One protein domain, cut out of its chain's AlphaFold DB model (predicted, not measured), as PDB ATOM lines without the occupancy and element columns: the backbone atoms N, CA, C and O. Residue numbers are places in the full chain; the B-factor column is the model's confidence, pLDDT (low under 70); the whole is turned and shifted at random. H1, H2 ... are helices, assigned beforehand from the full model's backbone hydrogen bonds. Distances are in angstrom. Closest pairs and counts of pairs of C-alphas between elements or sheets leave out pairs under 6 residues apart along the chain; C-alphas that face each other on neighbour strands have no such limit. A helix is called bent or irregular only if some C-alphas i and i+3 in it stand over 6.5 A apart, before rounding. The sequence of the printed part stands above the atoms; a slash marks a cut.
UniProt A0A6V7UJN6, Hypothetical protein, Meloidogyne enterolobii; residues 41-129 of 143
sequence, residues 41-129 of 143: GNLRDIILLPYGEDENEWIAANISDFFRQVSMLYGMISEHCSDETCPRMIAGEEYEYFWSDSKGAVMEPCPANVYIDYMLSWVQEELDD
ATOM      1  N   GLY A  41      57.913  23.724  11.216       64.81
ATOM      2  CA  GLY A  41      56.771  22.853  10.950       64.81
ATOM      3  C   GLY A  41      55.608  23.620  10.325       64.81
ATOM      4  O   GLY A  41      55.388  24.794  10.618       64.81
ATOM      5  N   ASN A  42      54.840  22.959   9.463       77.94
ATOM      6  CA  ASN A  42      53.579  23.510   8.990       77.94
ATOM      7  C   ASN A  42      52.558  23.459  10.138       77.94
ATOM      8  O   ASN A  42      52.072  22.386  10.485       77.94
ATOM      9  N   LEU A  43      52.226  24.621  10.711       81.12
ATOM     10  CA  LEU A  43      51.269  24.736  11.820       81.12
ATOM     11  C   LEU A  43      49.911  24.087  11.512       81.12
ATOM     12  O   LEU A  43      49.227  23.629  12.418       81.12
ATOM     13  N   ARG A  44      49.516  24.015  10.236       82.31
ATOM     14  CA  ARG A  44      48.241  23.397   9.849       82.31
ATOM     15  C   ARG A  44      48.199  21.897  10.095       82.31
ATOM     16  O   ARG A  44      47.117  21.366  10.302       82.31
ATOM     17  N   ASP A  45      49.348  21.237  10.067       79.62
ATOM     18  CA  ASP A  45      49.407  19.784  10.202       79.62
ATOM     19  C   ASP A  45      49.395  19.366  11.680       79.62
ATOM     20  O   ASP A  45      48.985  18.255  11.995       79.62
ATOM     21  N   ILE A  46      49.800  20.261  12.591       80.81
ATOM     22  CA  ILE A  46      49.885  19.984  14.036       80.81
ATOM     23  C   ILE A  46      48.608  20.338  14.814       80.81
ATOM     24  O   ILE A  46      48.477  19.918  15.954       80.81
ATOM     25  N   ILE A  47      47.681  21.103  14.223       86.94
ATOM     26  CA  ILE A  47      46.390  21.452  14.858       86.94
ATOM     27  C   ILE A  47      45.298  20.401  14.621       86.94
ATOM     28  O   ILE A  47      44.192  20.527  15.143       86.94
ATOM     29  N   LEU A  48      45.575  19.396  13.787       89.69
ATOM     30  CA  LEU A  48      44.616  18.347  13.459       89.69
ATOM     31  C   LEU A  48      44.400  17.432  14.667       89.69
ATOM     32  O   LEU A  48      45.369  17.032  15.307       89.69
ATOM     33  N   LEU A  49      43.139  17.059  14.911       92.38
ATOM     34  CA  LEU A  49      42.786  16.028  15.886       92.38
ATOM     35  C   LEU A  49      43.530  14.724  15.541       92.38
ATOM     36  O   LEU A  49      43.345  14.203  14.431       92.38
ATOM     37  N   PRO A  50      44.380  14.192  16.439       91.38
ATOM     38  CA  PRO A  50      45.070  12.938  16.181       91.38
ATOM     39  C   PRO A  50      44.088  11.762  16.091       91.38
ATOM     40  O   PRO A  50      43.025  11.746  16.708       91.38
ATOM     41  N   TYR A  51      44.432  10.753  15.287       92.06
ATOM     42  CA  TYR A  51      43.553   9.602  15.081       92.06
ATOM     43  C   TYR A  51      43.334   8.824  16.384       92.06
ATOM     44  O   TYR A  51      44.287   8.285  16.944       92.06
ATOM     45  N   GLY A  52      42.068   8.688  16.783       91.31
ATOM     46  CA  GLY A  52      41.659   7.917  17.958       91.31
ATOM     47  C   GLY A  52      41.612   8.711  19.263       91.31
ATOM     48  O   GLY A  52      41.252   8.117  20.272       91.31
ATOM     49  N   GLU A  53      41.940  10.004  19.233       90.75
ATOM     50  CA  GLU A  53      41.779  10.909  20.376       90.75
ATOM     51  C   GLU A  53      40.348  11.450  20.460       90.75
ATOM     52  O   GLU A  53      39.650  11.555  19.444       90.75
ATOM     53  N   ASP A  54      39.930  11.809  21.672       90.94
ATOM     54  CA  ASP A  54      38.675  12.515  21.903       90.94
ATOM     55  C   ASP A  54      38.789  13.998  21.506       90.94
ATOM     56  O   ASP A  54      39.814  14.654  21.714       90.94
ATOM     57  N   GLU A  55      37.729  14.534  20.898       93.00
ATOM     58  CA  GLU A  55      37.717  15.914  20.405       93.00
ATOM     59  C   GLU A  55      37.754  16.932  21.551       93.00
ATOM     60  O   GLU A  55      38.492  17.917  21.466       93.00
ATOM     61  N   ASN A  56      37.011  16.687  22.634       92.12
ATOM     62  CA  ASN A  56      36.953  17.599  23.771       92.12
ATOM     63  C   ASN A  56      38.258  17.555  24.571       92.12
ATOM     64  O   ASN A  56      38.771  18.614  24.931       92.12
ATOM     65  N   GLU A  57      38.856  16.374  24.760       90.69
ATOM     66  CA  GLU A  57      40.194  16.244  25.359       90.69
ATOM     67  C   GLU A  57      41.253  16.997  24.542       90.69
ATOM     68  O   GLU A  57      42.075  17.734  25.100       90.69
ATOM     69  N   TRP A  58      41.214  16.879  23.210       92.44
ATOM     70  CA  TRP A  58      42.141  17.592  22.332       92.44
ATOM     71  C   TRP A  58      41.972  19.110  22.424       92.44
ATOM     72  O   TRP A  58      42.962  19.842  22.547       92.44
ATOM     73  N   ILE A  59      40.731  19.602  22.390       92.94
ATOM     74  CA  ILE A  59      40.427  21.029  22.536       92.94
ATOM     75  C   ILE A  59      40.873  21.527  23.915       92.94
ATOM     76  O   ILE A  59      41.541  22.558  23.992       92.94
ATOM     77  N   ALA A  60      40.584  20.787  24.985       92.62
ATOM     78  CA  ALA A  60      40.954  21.146  26.349       92.62
ATOM     79  C   ALA A  60      42.469  21.262  26.542       92.62
ATOM     80  O   ALA A  60      42.953  22.262  27.087       92.62
ATOM     81  N   ALA A  61      43.228  20.289  26.030       91.50
ATOM     82  CA  ALA A  61      44.685  20.326  26.052       91.50
ATOM     83  C   ALA A  61      45.225  21.572  25.330       91.50
ATOM     84  O   ALA A  61      46.079  22.287  25.861       91.50
ATOM     85  N   ASN A  62      44.678  21.884  24.151       93.94
ATOM     86  CA  ASN A  62      45.082  23.059  23.382       93.94
ATOM     87  C   ASN A  62      44.714  24.373  24.088       93.94
ATOM     88  O   ASN A  62      45.555  25.266  24.159       93.94
ATOM     89  N   ILE A  63      43.501  24.507  24.637       95.62
ATOM     90  CA  ILE A  63      43.077  25.709  25.380       95.62
ATOM     91  C   ILE A  63      44.004  25.951  26.572       95.62
ATOM     92  O   ILE A  63      44.486  27.070  26.749       95.62
ATOM     93  N   SER A  64      44.311  24.902  27.338       94.44
ATOM     94  CA  SER A  64      45.216  24.971  28.492       94.44
ATOM     95  C   SER A  64      46.611  25.460  28.086       94.44
ATOM     96  O   SER A  64      47.194  26.348  28.717       94.44
ATOM     97  N   ASP A  65      47.137  24.933  26.978       94.12
ATOM     98  CA  ASP A  65      48.430  25.347  26.440       94.12
ATOM     99  C   ASP A  65      48.427  26.775  25.884       94.12
ATOM    100  O   ASP A  65      49.408  27.506  26.069       94.12
ATOM    101  N   PHE A  66      47.350  27.201  25.221       95.75
ATOM    102  CA  PHE A  66      47.203  28.572  24.735       95.75
ATOM    103  C   PHE A  66      47.095  29.564  25.886       95.75
ATOM    104  O   PHE A  66      47.797  30.575  25.872       95.75
ATOM    105  N   PHE A  67      46.282  29.264  26.899       97.62
ATOM    106  CA  PHE A  67      46.142  30.102  28.083       97.62
ATOM    107  C   PHE A  67      47.496  30.316  28.765       97.62
ATOM    108  O   PHE A  67      47.913  31.455  28.967       97.62
ATOM    109  N   ARG A  68      48.259  29.242  29.007       96.06
ATOM    110  CA  ARG A  68      49.608  29.339  29.584       96.06
ATOM    111  C   ARG A  68      50.536  30.226  28.750       96.06
ATOM    112  O   ARG A  68      51.252  31.059  29.305       96.06
ATOM    113  N   GLN A  69      50.536  30.061  27.427       96.00
ATOM    114  CA  GLN A  69      51.369  30.865  26.528       96.00
ATOM    115  C   GLN A  69      50.975  32.346  26.534       96.00
ATOM    116  O   GLN A  69      51.856  33.205  26.600       96.00
ATOM    117  N   VAL A  70      49.677  32.652  26.500       97.06
ATOM    118  CA  VAL A  70      49.157  34.027  26.549       97.06
ATOM    119  C   VAL A  70      49.471  34.679  27.893       97.06
ATOM    120  O   VAL A  70      49.994  35.791  27.909       97.06
ATOM    121  N   SER A  71      49.253  33.978  29.007       97.19
ATOM    122  CA  SER A  71      49.576  34.461  30.355       97.19
ATOM    123  C   SER A  71      51.065  34.778  30.504       97.19
ATOM    124  O   SER A  71      51.434  35.841  31.005       97.19
ATOM    125  N   MET A  72      51.943  33.904  29.997       96.62
ATOM    126  CA  MET A  72      53.386  34.160  29.977       96.62
ATOM    127  C   MET A  72      53.750  35.363  29.101       96.62
ATOM    128  O   MET A  72      54.567  36.184  29.512       96.62
ATOM    129  N   LEU A  73      53.160  35.475  27.908       96.19
ATOM    130  CA  LEU A  73      53.409  36.590  26.997       96.19
ATOM    131  C   LEU A  73      52.981  37.920  27.622       96.19
ATOM    132  O   LEU A  73      53.740  38.887  27.577       96.19
ATOM    133  N   TYR A  74      51.797  37.963  28.234       97.25
ATOM    134  CA  TYR A  74      51.318  39.151  28.928       97.25
ATOM    135  C   TYR A  74      52.228  39.515  30.104       97.25
ATOM    136  O   TYR A  74      52.595  40.678  30.255       97.25
ATOM    137  N   GLY A  75      52.699  38.523  30.866       97.00
ATOM    138  CA  GLY A  75      53.668  38.727  31.944       97.00
ATOM    139  C   GLY A  75      54.982  39.393  31.507       97.00
ATOM    140  O   GLY A  75      55.630  40.033  32.328       97.00
ATOM    141  N   MET A  76      55.371  39.298  30.229       96.75
ATOM    142  CA  MET A  76      56.567  39.976  29.701       96.75
ATOM    143  C   MET A  76      56.354  41.463  29.398       96.75
ATOM    144  O   MET A  76      57.333  42.190  29.266       96.75
ATOM    145  N   ILE A  77      55.107  41.907  29.224       96.12
ATOM    146  CA  ILE A  77      54.778  43.279  28.798       96.12
ATOM    147  C   ILE A  77      53.918  44.036  29.814       96.12
ATOM    148  O   ILE A  77      53.683  45.231  29.636       96.12
ATOM    149  N   SER A  78      53.443  43.361  30.862       96.25
ATOM    150  CA  SER A  78      52.482  43.900  31.826       96.25
ATOM    151  C   SER A  78      52.992  45.149  32.545       96.25
ATOM    152  O   SER A  78      52.208  46.054  32.803       96.25
ATOM    153  N   GLU A  79      54.302  45.272  32.780       96.19
ATOM    154  CA  GLU A  79      54.897  46.467  33.400       96.19
ATOM    155  C   GLU A  79      54.742  47.750  32.564       96.19
ATOM    156  O   GLU A  79      54.866  48.857  33.086       96.19
ATOM    157  N   HIS A  80      54.464  47.619  31.265       96.62
ATOM    158  CA  HIS A  80      54.218  48.743  30.361       96.62
ATOM    159  C   HIS A  80      52.725  49.069  30.200       96.62
ATOM    160  O   HIS A  80      52.383  50.032  29.508       96.62
ATOM    161  N   CYS A  81      51.843  48.290  30.828       97.12
ATOM    162  CA  CYS A  81      50.394  48.426  30.774       97.12
ATOM    163  C   CYS A  81      49.868  48.868  32.151       97.12
ATOM    164  O   CYS A  81      49.723  48.054  33.060       97.12
ATOM    165  N   SER A  82      49.600  50.165  32.312       97.00
ATOM    166  CA  SER A  82      48.967  50.757  33.497       97.00
ATOM    167  C   SER A  82      47.658  51.445  33.125       97.00
ATOM    168  O   SER A  82      47.361  51.652  31.946       97.00
ATOM    169  N   ASP A  83      46.913  51.883  34.136       97.19
ATOM    170  CA  ASP A  83      45.724  52.718  33.971       97.19
ATOM    171  C   ASP A  83      46.015  53.999  33.165       97.19
ATOM    172  O   ASP A  83      45.137  54.496  32.463       97.19
ATOM    173  N   GLU A  84      47.243  54.533  33.224       97.12
ATOM    174  CA  GLU A  84      47.620  55.725  32.456       97.12
ATOM    175  C   GLU A  84      48.098  55.403  31.038       97.12
ATOM    176  O   GLU A  84      47.796  56.155  30.109       97.12
ATOM    177  N   THR A  85      48.866  54.325  30.849       97.19
ATOM    178  CA  THR A  85      49.419  53.983  29.525       97.19
ATOM    179  C   THR A  85      48.407  53.262  28.639       97.19
ATOM    180  O   THR A  85      48.442  53.415  27.417       97.19
ATOM    181  N   CYS A  86      47.479  52.518  29.243       96.94
ATOM    182  CA  CYS A  86      46.445  51.742  28.570       96.94
ATOM    183  C   CYS A  86      45.062  51.977  29.218       96.94
ATOM    184  O   CYS A  86      44.445  51.039  29.724       96.94
ATOM    185  N   PRO A  87      44.528  53.214  29.170       96.44
ATOM    186  CA  PRO A  87      43.324  53.615  29.914       96.44
ATOM    187  C   PRO A  87      42.026  52.962  29.429       96.44
ATOM    188  O   PRO A  87      40.990  53.093  30.075       96.44
ATOM    189  N   ARG A  88      42.059  52.300  28.269       95.69
ATOM    190  CA  ARG A  88      40.929  51.587  27.671       95.69
ATOM    191  C   ARG A  88      41.431  50.280  27.075       95.69
ATOM    192  O   ARG A  88      42.505  50.266  26.467       95.69
ATOM    193  N   MET A  89      40.650  49.211  27.196       96.56
ATOM    194  CA  MET A  89      40.928  47.958  26.498       96.56
ATOM    195  C   MET A  89      40.555  48.087  25.015       96.56
ATOM    196  O   MET A  89      39.392  47.946  24.644       96.56
ATOM    197  N   ILE A  90      41.538  48.365  24.158       96.00
ATOM    198  CA  ILE A  90      41.332  48.589  22.718       96.00
ATOM    199  C   ILE A  90      42.275  47.738  21.861       96.00
ATOM    200  O   ILE A  90      43.400  47.447  22.263       96.00
ATOM    201  N   ALA A  91      41.841  47.391  20.648       94.12
ATOM    202  CA  ALA A  91      42.691  46.804  19.609       94.12
ATOM    203  C   ALA A  91      42.692  47.709  18.372       94.12
ATOM    204  O   ALA A  91      41.837  47.608  17.492       94.12
ATOM    205  N   GLY A  92      43.670  48.616  18.315       91.25
ATOM    206  CA  GLY A  92      43.653  49.722  17.357       91.25
ATOM    207  C   GLY A  92      42.599  50.773  17.719       91.25
ATOM    208  O   GLY A  92      42.098  50.802  18.838       91.25
ATOM    209  N   GLU A  93      42.276  51.660  16.779       89.19
ATOM    210  CA  GLU A  93      41.276  52.719  16.998       89.19
ATOM    211  C   GLU A  93      39.833  52.246  16.753       89.19
ATOM    212  O   GLU A  93      38.889  52.934  17.130       89.19
ATOM    213  N   GLU A  94      39.659  51.078  16.128       94.12
ATOM    214  CA  GLU A  94      38.360  50.596  15.639       94.12
ATOM    215  C   GLU A  94      37.593  49.744  16.656       94.12
ATOM    216  O   GLU A  94      36.368  49.652  16.574       94.12
ATOM    217  N   TYR A  95      38.293  49.124  17.610       94.19
ATOM    218  CA  TYR A  95      37.705  48.151  18.525       94.19
ATOM    219  C   TYR A  95      38.014  48.497  19.975       94.19
ATOM    220  O   TYR A  95      39.177  48.600  20.364       94.19
ATOM    221  N   GLU A  96      36.958  48.617  20.775       94.31
ATOM    222  CA  GLU A  96      37.008  48.754  22.228       94.31
ATOM    223  C   GLU A  96      36.230  47.604  22.864       94.31
ATOM    224  O   GLU A  96      35.130  47.263  22.419       94.31
ATOM    225  N   TYR A  97      36.826  46.983  23.879       92.94
ATOM    226  CA  TYR A  97      36.293  45.807  24.549       92.94
ATOM    227  C   TYR A  97      35.750  46.187  25.922       92.94
ATOM    228  O   TYR A  97      36.428  46.823  26.725       92.94
ATOM    229  N   PHE A  98      34.533  45.729  26.197       91.44
ATOM    230  CA  PHE A  98      33.869  45.882  27.486       91.44
ATOM    231  C   PHE A  98      33.772  44.516  28.144       91.44
ATOM    232  O   PHE A  98      33.531  43.512  27.467       91.44
ATOM    233  N   TRP A  99      34.030  44.464  29.444       88.44
ATOM    234  CA  TRP A  99      33.941  43.217  30.192       88.44
ATOM    235  C   TRP A  99      32.490  42.969  30.608       88.44
ATOM    236  O   TRP A  99      31.735  43.913  30.832       88.44
ATOM    237  N   SER A 100      32.089  41.709  30.733       84.06
ATOM    238  CA  SER A 100      30.802  41.327  31.317       84.06
ATOM    239  C   SER A 100      31.020  40.188  32.294       84.06
ATOM    240  O   SER A 100      31.738  39.244  31.974       84.06
ATOM    241  N   ASP A 101      30.391  40.262  33.459       73.00
ATOM    242  CA  ASP A 101      30.417  39.145  34.397       73.00
ATOM    243  C   ASP A 101      29.530  37.977  33.921       73.00
ATOM    244  O   ASP A 101      28.739  38.092  32.978       73.00
ATOM    245  N   SER A 102      29.625  36.839  34.612       66.19
ATOM    246  CA  SER A 102      28.824  35.631  34.354       66.19
ATOM    247  C   SER A 102      27.310  35.825  34.534       66.19
ATOM    248  O   SER A 102      26.523  34.935  34.212       66.19
ATOM    249  N   LYS A 103      26.865  36.994  35.016       70.88
ATOM    250  CA  LYS A 103      25.448  37.367  35.150       70.88
ATOM    251  C   LYS A 103      24.956  38.204  33.968       70.88
ATOM    252  O   LYS A 103      23.791  38.606  33.956       70.88
ATOM    253  N   GLY A 104      25.813  38.446  32.975       65.75
ATOM    254  CA  GLY A 104      25.483  39.187  31.761       65.75
ATOM    255  C   GLY A 104      25.358  40.693  31.982       65.75
ATOM    256  O   GLY A 104      24.865  41.396  31.097       65.75
ATOM    257  N   ALA A 105      25.785  41.206  33.139       71.00
ATOM    258  CA  ALA A 105      25.883  42.640  33.342       71.00
ATOM    259  C   ALA A 105      27.165  43.127  32.660       71.00
ATOM    260  O   ALA A 105      28.271  42.734  33.034       71.00
ATOM    261  N   VAL A 106      27.012  43.975  31.641       68.75
ATOM    262  CA  VAL A 106      28.150  44.692  31.054       68.75
ATOM    263  C   VAL A 106      28.746  45.563  32.155       68.75
ATOM    264  O   VAL A 106      28.059  46.422  32.710       68.75
ATOM    265  N   MET A 107      29.999  45.293  32.504       70.25
ATOM    266  CA  MET A 107      30.759  46.114  33.432       70.25
ATOM    267  C   MET A 107      31.106  47.453  32.783       70.25
ATOM    268  O   MET A 107      31.161  47.590  31.558       70.25
ATOM    269  N   GLU A 108      31.355  48.447  33.631       73.50
ATOM    270  CA  GLU A 108      31.866  49.743  33.194       73.50
ATOM    271  C   GLU A 108      33.177  49.570  32.401       73.50
ATOM    272  O   GLU A 108      33.982  48.695  32.740       73.50
ATOM    273  N   PRO A 109      33.411  50.395  31.358       85.50
ATOM    274  CA  PRO A 109      34.683  50.417  30.649       85.50
ATOM    275  C   PRO A 109      35.844  50.533  31.635       85.50
ATOM    276  O   PRO A 109      35.836  51.390  32.522       85.50
ATOM    277  N   CYS A 110      36.849  49.677  31.468       91.88
ATOM    278  CA  CYS A 110      38.007  49.633  32.345       91.88
ATOM    279  C   CYS A 110      39.328  49.713  31.558       91.88
ATOM    280  O   CYS A 110      39.367  49.423  30.352       91.88
ATOM    281  N   PRO A 111      40.419  50.116  32.231       96.31
ATOM    282  CA  PRO A 111      41.761  50.043  31.674       96.31
ATOM    283  C   PRO A 111      42.149  48.636  31.206       96.31
ATOM    284  O   PRO A 111      41.672  47.630  31.735       96.31
ATOM    285  N   ALA A 112      43.044  48.555  30.220       97.06
ATOM    286  CA  ALA A 112      43.413  47.288  29.588       97.06
ATOM    287  C   ALA A 112      44.050  46.296  30.571       97.06
ATOM    288  O   ALA A 112      43.755  45.106  30.522       97.06
ATOM    289  N   ASN A 113      44.889  46.776  31.489       96.81
ATOM    290  CA  ASN A 113      45.489  45.954  32.539       96.81
ATOM    291  C   ASN A 113      44.434  45.311  33.447       96.81
ATOM    292  O   ASN A 113      44.563  44.135  33.773       96.81
ATOM    293  N   VAL A 114      43.384  46.056  33.799       95.19
ATOM    294  CA  VAL A 114      42.266  45.563  34.617       95.19
ATOM    295  C   VAL A 114      41.414  44.567  33.832       95.19
ATOM    296  O   VAL A 114      41.079  43.504  34.346       95.19
ATOM    297  N   TYR A 115      41.099  44.869  32.570       95.50
ATOM    298  CA  TYR A 115      40.360  43.949  31.703       95.50
ATOM    299  C   TYR A 115      41.083  42.605  31.564       95.50
ATOM    300  O   TYR A 115      40.467  41.547  31.676       95.50
ATOM    301  N   ILE A 116      42.393  42.640  31.298       96.00
ATOM    302  CA  ILE A 116      43.192  41.428  31.108       96.00
ATOM    303  C   ILE A 116      43.269  40.628  32.412       96.00
ATOM    304  O   ILE A 116      43.195  39.407  32.354       96.00
ATOM    305  N   ASP A 117      43.345  41.282  33.571       94.44
ATOM    306  CA  ASP A 117      43.300  40.605  34.873       94.44
ATOM    307  C   ASP A 117      41.979  39.847  35.087       94.44
ATOM    308  O   ASP A 117      41.995  38.662  35.430       94.44
ATOM    309  N   TYR A 118      40.839  40.479  34.786       92.88
ATOM    310  CA  TYR A 118      39.533  39.808  34.821       92.88
ATOM    311  C   TYR A 118      39.456  38.639  33.840       92.88
ATOM    312  O   TYR A 118      38.995  37.561  34.208       92.88
ATOM    313  N   MET A 119      39.953  38.825  32.617       93.75
ATOM    314  CA  MET A 119      39.972  37.782  31.595       93.75
ATOM    315  C   MET A 119      40.811  36.576  32.010       93.75
ATOM    316  O   MET A 119      40.335  35.449  31.925       93.75
ATOM    317  N   LEU A 120      42.045  36.800  32.462       95.44
ATOM    318  CA  LEU A 120      42.941  35.715  32.845       95.44
ATOM    319  C   LEU A 120      42.438  34.991  34.095       95.44
ATOM    320  O   LEU A 120      42.538  33.768  34.156       95.44
ATOM    321  N   SER A 121      41.865  35.728  35.050       94.44
ATOM    322  CA  SER A 121      41.263  35.143  36.251       94.44
ATOM    323  C   SER A 121      40.050  34.284  35.906       94.44
ATOM    324  O   SER A 121      39.973  33.146  36.350       94.44
ATOM    325  N   TRP A 122      39.146  34.780  35.056       92.94
ATOM    326  CA  TRP A 122      37.975  34.015  34.630       92.94
ATOM    327  C   TRP A 122      38.365  32.743  33.869       92.94
ATOM    328  O   TRP A 122      37.871  31.670  34.188       92.94
ATOM    329  N   VAL A 123      39.299  32.822  32.913       94.69
ATOM    330  CA  VAL A 123      39.747  31.618  32.188       94.69
ATOM    331  C   VAL A 123      40.400  30.609  33.137       94.69
ATOM    332  O   VAL A 123      40.187  29.413  32.974       94.69
ATOM    333  N   GLN A 124      41.166  31.065  34.135       95.94
ATOM    334  CA  GLN A 124      41.734  30.178  35.151       95.94
ATOM    335  C   GLN A 124      40.638  29.486  35.973       95.94
ATOM    336  O   GLN A 124      40.722  28.282  36.179       95.94
ATOM    337  N   GLU A 125      39.606  30.219  36.401       94.88
ATOM    338  CA  GLU A 125      38.464  29.652  37.130       94.88
ATOM    339  C   GLU A 125      37.731  28.582  36.311       94.88
ATOM    340  O   GLU A 125      37.405  27.532  36.856       94.88
ATOM    341  N   GLU A 126      37.523  28.807  35.010       93.44
ATOM    342  CA  GLU A 126      36.916  27.805  34.123       93.44
ATOM    343  C   GLU A 126      37.812  26.568  33.985       93.44
ATOM    344  O   GLU A 126      37.326  25.450  34.112       93.44
ATOM    345  N   LEU A 127      39.121  26.749  33.765       93.75
ATOM    346  CA  LEU A 127      40.080  25.640  33.648       93.75
ATOM    347  C   LEU A 127      40.217  24.816  34.938       93.75
ATOM    348  O   LEU A 127      40.566  23.640  34.861       93.75
ATOM    349  N   ASP A 128      39.957  25.422  36.098       93.81
ATOM    350  CA  ASP A 128      39.968  24.756  37.403       93.81
ATOM    351  C   ASP A 128      38.608  24.117  37.766       93.81
ATOM    352  O   ASP A 128      38.523  23.358  38.739       93.81
ATOM    353  N   ASP A 129      37.531  24.409  37.027       93.25
ATOM    354  CA  ASP A 129      36.208  23.831  37.267       93.25
ATOM    355  C   ASP A 129      36.117  22.416  36.678       93.25
ATOM    356  O   ASP A 129      35.950  22.223  35.477       93.25
TER     357      ASP A 129
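AT A GLANCE: This is residues 41 to 129 of the 143 residues of the protein "Hypothetical protein" of Meloidogyne enterolobii (UniProt A0A6V7UJN6). A long helix, H2, and a shorter one, H3, fold back on each other as a loose helical hairpin, joined by a long looping stretch, residues 81 to 111. Residues 41 to 46, with the short H1, stick out from this hairpin. The printed part has 89 residues and three named helices in the order H1, H2, H3, with no named strand; its class is all helix, with 47 residues in these helices. It is loose, with a radius of gyration of the C-alphas of 16.3 A, and spans 49 by 34 by 24 A.

HOW THE PARTS SIT: H1, residues 43 to 46, is apart from H2, residues 55 to 80, and from H3, residues 112 to 128. H2 and H3 form a helical hairpin and touch, their closest C-alphas being those of Ser 71 and Leu 120, 7.2 A apart. Their lines stand at a shallow tilt of 30 degrees, opposite ways. H2 has a kink of 31 degrees near residue 74 and is irregular, with C-alphas 76 and 79 lying 7.7 A apart. Every O i to N i+4 pair in H3 is within hydrogen-bond range, against 19 of 22 in H2; H1 is too short for such a pair. Residues 90 to 91 pair with residues 95 to 96, antiparallel.

IN THESE COORDINATES: H1 begins at C-alpha 43, (51.269, 24.736, 11.820), and has four residues. H2 runs 38.1 A from C-alpha 55, (37.717, 15.914, 20.405). H3 measures 24.1 A and ends at C-alpha 128, (39.968, 24.756, 37.403).

THE WHOLE: The C-alphas farthest apart, those of Gly 52 and Glu 84, are 50.3 A apart. The printed part has no cut. The link from H1 to H2 is short, and that from H2 to H3 is long. Mean pLDDT of the printed part is 90.8; residues 41, 102, 104 and 106 are under 70.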